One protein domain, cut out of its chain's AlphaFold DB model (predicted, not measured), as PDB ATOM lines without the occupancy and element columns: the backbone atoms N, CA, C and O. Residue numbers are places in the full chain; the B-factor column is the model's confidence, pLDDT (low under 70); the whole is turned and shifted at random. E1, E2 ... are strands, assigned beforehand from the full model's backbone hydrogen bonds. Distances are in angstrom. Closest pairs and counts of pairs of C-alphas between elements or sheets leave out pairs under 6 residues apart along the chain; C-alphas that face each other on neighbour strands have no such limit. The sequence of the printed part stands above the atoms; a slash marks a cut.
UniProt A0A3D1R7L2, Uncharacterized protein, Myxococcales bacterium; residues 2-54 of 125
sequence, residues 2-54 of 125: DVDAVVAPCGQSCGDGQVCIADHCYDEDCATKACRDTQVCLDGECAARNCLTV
ATOM      1  N   ASP A   2     173.931 243.721 241.409       48.78
ATOM      2  CA  ASP A   2     174.831 242.823 240.690       48.78
ATOM      3  C   ASP A   2     176.126 242.601 241.488       48.78
ATOM      4  O   ASP A   2     176.808 243.538 241.899       48.78
ATOM      5  N   VAL A   3     176.389 241.329 241.781       56.91
ATOM      6  CA  VAL A   3     177.702 240.821 242.175       56.91
ATOM      7  C   VAL A   3     178.446 240.507 240.882       56.91
ATOM      8  O   VAL A   3     177.800 240.130 239.908       56.91
ATOM      9  N   ASP A   4     179.765 240.671 240.903       44.97
ATOM     10  CA  ASP A   4     180.687 240.370 239.808       44.97
ATOM     11  C   ASP A   4     180.829 241.455 238.730       44.97
ATOM     12  O   ASP A   4     180.417 241.316 237.581       44.97
ATOM     13  N   ALA A   5     181.634 242.470 239.062       51.91
ATOM     14  CA  ALA A   5     182.641 242.959 238.121       51.91
ATOM     15  C   ALA A   5     183.659 241.825 237.849       51.91
ATOM     16  O   ALA A   5     184.826 241.908 238.223       51.91
ATOM     17  N   VAL A   6     183.187 240.716 237.270       52.56
ATOM     18  CA  VAL A   6     184.044 239.724 236.633       52.56
ATOM     19  C   VAL A   6     184.737 240.481 235.522       52.56
ATOM     20  O   VAL A   6     184.065 241.035 234.653       52.56
ATOM     21  N   VAL A   7     186.066 240.554 235.623       56.88
ATOM     22  CA  VAL A   7     186.996 240.869 234.535       56.88
ATOM     23  C   VAL A   7     186.352 240.402 233.239       56.88
ATOM     24  O   VAL A   7     186.236 239.198 233.013       56.88
ATOM     25  N   ALA A   8     185.801 241.339 232.468       54.66
ATOM     26  CA  ALA A   8     185.075 240.961 231.278       54.66
ATOM     27  C   ALA A   8     186.105 240.302 230.352       54.66
ATOM     28  O   ALA A   8     187.100 240.959 230.027       54.66
ATOM     29  N   PRO A   9     185.917 239.030 229.946       64.81
ATOM     30  CA  PRO A   9     186.722 238.475 228.872       64.81
ATOM     31  C   PRO A   9     186.581 239.410 227.674       64.81
ATOM     32  O   PRO A   9     185.583 240.130 227.541       64.81
ATOM     33  N   CYS A  10     187.560 239.406 226.782       71.25
ATOM     34  CA  CYS A  10     187.679 240.401 225.717       71.25
ATOM     35  C   CYS A  10     186.466 240.537 224.770       71.25
ATOM     36  O   CYS A  10     186.442 241.421 223.916       71.25
ATOM     37  N   GLY A  11     185.439 239.699 224.926       61.34
ATOM     38  CA  GLY A  11     184.135 239.786 224.276       61.34
ATOM     39  C   GLY A  11     183.296 241.039 224.573       61.34
ATOM     40  O   GLY A  11     182.255 241.190 223.941       61.34
ATOM     41  N   GLN A  12     183.717 241.947 225.463       66.38
ATOM     42  CA  GLN A  12     183.025 243.229 225.705       66.38
ATOM     43  C   GLN A  12     183.847 244.487 225.391       66.38
ATOM     44  O   GLN A  12     183.394 245.582 225.713       66.38
ATOM     45  N   SER A  13     184.982 244.338 224.693       71.06
ATOM     46  CA  SER A  13     186.013 245.364 224.448       71.06
ATOM     47  C   SER A  13     186.677 245.892 225.727       71.06
ATOM     48  O   SER A  13     186.015 246.201 226.714       71.06
ATOM     49  N   CYS A  14     188.010 245.955 225.714       83.56
ATOM     50  CA  CYS A  14     188.777 246.593 226.781       83.56
ATOM     51  C   CYS A  14     188.555 248.116 226.767       83.56
ATOM     52  O   CYS A  14     188.034 248.656 225.788       83.56
ATOM     53  N   GLY A  15     188.919 248.802 227.856       83.06
ATOM     54  CA  GLY A  15     188.841 250.261 227.928       83.06
ATOM     55  C   GLY A  15     189.771 250.957 226.927       83.06
ATOM     56  O   GLY A  15     190.634 250.325 226.315       83.06
ATOM     57  N   ASP A  16     189.603 252.270 226.761       83.38
ATOM     58  CA  ASP A  16     190.491 253.075 225.915       83.38
ATOM     59  C   ASP A  16     191.954 252.937 226.372       83.38
ATOM     60  O   ASP A  16     192.249 253.047 227.563       83.38
ATOM     61  N   GLY A  17     192.868 252.709 225.423       85.94
ATOM     62  CA  GLY A  17     194.292 252.504 225.714       85.94
ATOM     63  C   GLY A  17     194.615 251.139 226.326       85.94
ATOM     64  O   GLY A  17     195.651 250.993 226.974       85.94
ATOM     65  N   GLN A  18     193.732 250.149 226.162       88.56
ATOM     66  CA  GLN A  18     193.958 248.770 226.583       88.56
ATOM     67  C   GLN A  18     193.868 247.805 225.405       88.56
ATOM     68  O   GLN A  18     193.044 247.954 224.500       88.56
ATOM     69  N   VAL A  19     194.659 246.741 225.468       87.25
ATOM     70  CA  VAL A  19     194.642 245.652 224.495       87.25
ATOM     71  C   VAL A  19     194.225 244.345 225.157       87.25
ATOM     72  O   VAL A  19     194.622 244.016 226.276       87.25
ATOM     73  N   CYS A  20     193.411 243.586 224.433       87.81
ATOM     74  CA  CYS A  20     193.032 242.239 224.818       87.81
ATOM     75  C   CYS A  20     194.142 241.238 224.494       87.81
ATOM     76  O   CYS A  20     194.533 241.107 223.330       87.81
ATOM     77  N   ILE A  21     194.569 240.459 225.487       85.56
ATOM     78  CA  ILE A  21     195.485 239.330 225.312       85.56
ATOM     79  C   ILE A  21     195.034 238.177 226.217       85.56
ATOM     80  O   ILE A  21     194.945 238.338 227.428       85.56
ATOM     81  N   ALA A  22     194.741 237.013 225.625       82.88
ATOM     82  CA  ALA A  22     194.299 235.798 226.329       82.88
ATOM     83  C   ALA A  22     193.189 236.023 227.374       82.88
ATOM     84  O   ALA A  22     193.314 235.595 228.514       82.88
ATOM     85  N   ASP A  23     192.108 236.697 226.972       82.81
ATOM     86  CA  ASP A  23     190.955 237.023 227.828       82.81
ATOM     87  C   ASP A  23     191.247 237.997 228.986       82.81
ATOM     88  O   ASP A  23     190.384 238.231 229.832       82.81
ATOM     89  N   HIS A  24     192.416 238.640 228.977       85.00
ATOM     90  CA  HIS A  24     192.786 239.707 229.900       85.00
ATOM     91  C   HIS A  24     193.010 241.028 229.155       85.00
ATOM     92  O   HIS A  24     193.563 241.059 228.055       85.00
ATOM     93  N   CYS A  25     192.585 242.133 229.765       88.06
ATOM     94  CA  CYS A  25     192.870 243.480 229.278       88.06
ATOM     95  C   CYS A  25     194.129 244.014 229.959       88.06
ATOM     96  O   CYS A  25     194.195 244.042 231.189       88.06
ATOM     97  N   TYR A  26     195.096 244.449 229.159       88.81
ATOM     98  CA  TYR A  26     196.327 245.079 229.625       88.81
ATOM     99  C   TYR A  26     196.401 246.506 229.101       88.81
ATOM    100  O   TYR A  26     196.031 246.751 227.953       88.81
ATOM    101  N   ASP A  27     196.900 247.430 229.918       92.00
ATOM    102  CA  ASP A  27     197.146 248.798 229.469       92.00
ATOM    103  C   ASP A  27     198.251 248.799 228.407       92.00
ATOM    104  O   ASP A  27     199.248 248.083 228.524       92.00
ATOM    105  N   GLU A  28     198.082 249.592 227.354       90.69
ATOM    106  CA  GLU A  28     199.104 249.745 226.320       90.69
ATOM    107  C   GLU A  28     200.360 250.410 226.882       90.69
ATOM    108  O   GLU A  28     201.457 250.029 226.498       90.69
ATOM    109  N   ASP A  29     200.201 251.309 227.858       91.50
ATOM    110  CA  ASP A  29     201.276 252.046 228.520       91.50
ATOM    111  C   ASP A  29     201.205 251.909 230.043       91.50
ATOM    112  O   ASP A  29     200.134 251.791 230.637       91.50
ATOM    113  N   CYS A  30     202.355 251.989 230.708       90.75
ATOM    114  CA  CYS A  30     202.409 252.098 232.160       90.75
ATOM    115  C   CYS A  30     202.231 253.550 232.615       90.75
ATOM    116  O   CYS A  30     202.629 254.489 231.929       90.75
ATOM    117  N   ALA A  31     201.749 253.744 233.848       89.56
ATOM    118  CA  ALA A  31     201.493 255.071 234.424       89.56
ATOM    119  C   ALA A  31     202.680 256.056 234.334       89.56
ATOM    120  O   ALA A  31     202.483 257.270 234.317       89.56
ATOM    121  N   THR A  32     203.914 255.545 234.299       86.19
ATOM    122  CA  THR A  32     205.150 256.340 234.242       86.19
ATOM    123  C   THR A  32     205.990 256.096 232.988       86.19
ATOM    124  O   THR A  32     207.022 256.750 232.822       86.19
ATOM    125  N   LYS A  33     205.598 255.164 232.112       83.00
ATOM    126  CA  LYS A  33     206.415 254.718 230.980       83.00
ATOM    127  C   LYS A  33     205.527 254.323 229.807       83.00
ATOM    128  O   LYS A  33     204.703 253.427 229.943       83.00
ATOM    129  N   ALA A  34     205.774 254.940 228.654       85.12
ATOM    130  CA  ALA A  34     205.179 254.494 227.404       85.12
ATOM    131  C   ALA A  34     205.840 253.186 226.950       85.12
ATOM    132  O   ALA A  34     207.075 253.117 226.860       85.12
ATOM    133  N   CYS A  35     205.034 252.166 226.689       84.25
ATOM    134  CA  CYS A  35     205.495 250.909 226.130       84.25
ATOM    135  C   CYS A  35     205.440 250.961 224.602       84.25
ATOM    136  O   CYS A  35     204.951 251.906 223.990       84.25
ATOM    137  N   ARG A  36     206.057 249.972 223.963       80.62
ATOM    138  CA  ARG A  36     206.034 249.856 222.502       80.62
ATOM    139  C   ARG A  36     204.720 249.255 222.032       80.62
ATOM    140  O   ARG A  36     204.082 248.519 222.775       80.62
ATOM    141  N   ASP A  37     204.416 249.427 220.750       81.50
ATOM    142  CA  ASP A  37     203.236 248.836 220.104       81.50
ATOM    143  C   ASP A  37     203.179 247.298 220.222       81.50
ATOM    144  O   ASP A  37     202.114 246.691 220.140       81.50
ATOM    145  N   THR A  38     204.325 246.641 220.428       79.81
ATOM    146  CA  THR A  38     204.437 245.187 220.644       79.81
ATOM    147  C   THR A  38     204.446 244.783 222.121       79.81
ATOM    148  O   THR A  38     204.567 243.599 222.444       79.81
ATOM    149  N   GLN A  39     204.300 245.743 223.033       85.12
ATOM    150  CA  GLN A  39     204.345 245.567 224.480       85.12
ATOM    151  C   GLN A  39     203.052 246.055 225.143       85.12
ATOM    152  O   GLN A  39     202.212 246.708 224.525       85.12
ATOM    153  N   VAL A  40     202.884 245.679 226.403       89.06
ATOM    154  CA  VAL A  40     201.840 246.172 227.304       89.06
ATOM    155  C   VAL A  40     202.418 246.405 228.681       89.06
ATOM    156  O   VAL A  40     203.456 245.835 229.028       89.06
ATOM    157  N   CYS A  41     201.719 247.192 229.487       91.06
ATOM    158  CA  CYS A  41     202.031 247.305 230.892       91.06
ATOM    159  C   CYS A  41     201.615 246.044 231.653       91.06
ATOM    160  O   CYS A  41     200.438 245.684 231.719       91.06
ATOM    161  N   LEU A  42     202.597 245.402 232.275       87.19
ATOM    162  CA  LEU A  42     202.421 244.307 233.213       87.19
ATOM    163  C   LEU A  42     203.187 244.656 234.491       87.19
ATOM    164  O   LEU A  42     204.397 244.853 234.453       87.19
ATOM    165  N   ASP A  43     202.479 244.779 235.616       85.44
ATOM    166  CA  ASP A  43     203.072 245.090 236.929       85.44
ATOM    167  C   ASP A  43     203.966 246.354 236.955       85.44
ATOM    168  O   ASP A  43     204.889 246.476 237.757       85.44
ATOM    169  N   GLY A  44     203.677 247.331 236.087       84.75
ATOM    170  CA  GLY A  44     204.446 248.577 235.975       84.75
ATOM    171  C   GLY A  44     205.675 248.495 235.062       84.75
ATOM    172  O   GLY A  44     206.391 249.489 234.929       84.75
ATOM    173  N   GLU A  45     205.901 247.357 234.404       83.94
ATOM    174  CA  GLU A  45     206.948 247.165 233.402       83.94
ATOM    175  C   GLU A  45     206.355 246.829 232.027       83.94
ATOM    176  O   GLU A  45     205.268 246.270 231.906       83.94
ATOM    177  N   CYS A  46     207.080 247.175 230.961       84.62
ATOM    178  CA  CYS A  46     206.647 246.866 229.601       84.62
ATOM    179  C   CYS A  46     207.006 245.417 229.261       84.62
ATOM    180  O   CYS A  46     208.177 245.098 229.054       84.62
ATOM    181  N   ALA A  47     206.001 244.551 229.176       83.56
ATOM    182  CA  ALA A  47     206.150 243.155 228.794       83.56
ATOM    183  C   ALA A  47     205.714 242.943 227.340       83.56
ATOM    184  O   ALA A  47     204.757 243.556 226.870       83.56
ATOM    185  N   ALA A  48     206.403 242.064 226.613       84.50
ATOM    186  CA  ALA A  48     206.043 241.745 225.233       84.50
ATOM    187  C   ALA A  48     204.683 241.026 225.174       84.50
ATOM    188  O   ALA A  48     204.447 240.061 225.904       84.50
ATOM    189  N   ARG A  49     203.788 241.482 224.287       86.88
ATOM    190  CA  ARG A  49     202.401 240.986 224.168       86.88
ATOM    191  C   ARG A  49     202.345 239.481 223.902       86.88
ATOM    192  O   ARG A  49     201.543 238.758 224.483       86.88
ATOM    193  N   ASN A  50     203.242 239.006 223.050       85.31
ATOM    194  CA  ASN A  50     203.407 237.597 222.697       85.31
ATOM    195  C   ASN A  50     204.001 236.738 223.818       85.31
ATOM    196  O   ASN A  50     203.963 235.521 223.702       85.31
ATOM    197  N   CYS A  51     204.513 237.328 224.897       87.06
ATOM    198  CA  CYS A  51     205.022 236.583 226.041       87.06
ATOM    199  C   CYS A  51     203.981 236.315 227.124       87.06
ATOM    200  O   CYS A  51     204.186 235.425 227.945       87.06
ATOM    201  N   LEU A  52     202.848 237.019 227.109       85.12
ATOM    202  CA  LEU A  52     201.789 236.843 228.110       85.12
ATOM    203  C   LEU A  52     201.082 235.488 227.998       85.12
ATOM    204  O   LEU A  52     200.468 235.024 228.953       85.12
ATOM    205  N   THR A  53     201.176 234.841 226.837       83.25
ATOM    206  CA  THR A  53     200.559 233.538 226.560       83.25
ATOM    207  C   THR A  53     201.575 232.404 226.466       83.25
ATOM    208  O   THR A  53     201.205 231.256 226.212       83.25
ATOM    209  N   VAL A  54     202.858 232.703 226.678       86.62
ATOM    210  CA  VAL A  54     203.953 231.750 226.514       86.62
ATOM    211  C   VAL A  54     204.424 231.277 227.884       86.62
ATOM    212  O   VAL A  54     205.038 232.012 228.654       86.62
TER     213      VAL A  54
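AT A GLANCE: This is residues 2 to 54 of the 125 residues of an uncharacterized protein of Myxococcales bacterium (UniProt A0A3D1R7L2). Little regular structure is present: a long stretch with no named element, residues 2 to 17, leads into two small strand hairpins joined by a loop, E1 with E2 and then E3 with E4, with E2 next to E3. The 53 printed residues, 16 of them in named elements, are all strand by class, with no named helix and two antiparallel sheets. The whole is only just compact, close to loose: radius of gyration of the C-alphas 11.6 A, spans 35 by 25 by 17 A.

HOW THE PARTS SIT: E1, residues 18 to 21, and E2, residues 24 to 27, form an antiparallel hairpin at 144 degrees; N 19 and O 26, 2.8 A apart, are within hydrogen-bond range. E3, residues 39 to 42, and E4, residues 45 to 48, form another at 135 degrees; N 42 and O 45 are within range at 2.8 A. The closest C-alphas of E2 and E3, Asp 27 and Cys 41, are 5.3 A apart. E4 is apart from E1 and E2.

IN THESE COORDINATES: E1 begins at C-alpha 18 (193.958, 248.770, 226.583) and spans 9.6 A; E2 spans 10.1 A, E3 9.0 A, and E4 9.8 A, to C-alpha 48 (206.043, 241.745, 225.233).

THE WHOLE: The farthest C-alphas, Asp 2 and Arg 36, are 36.8 A apart. The printed part has no cut; E2 to E3 is a long link. Residues 2 to 9 and 11 to 12 have pLDDT under 70.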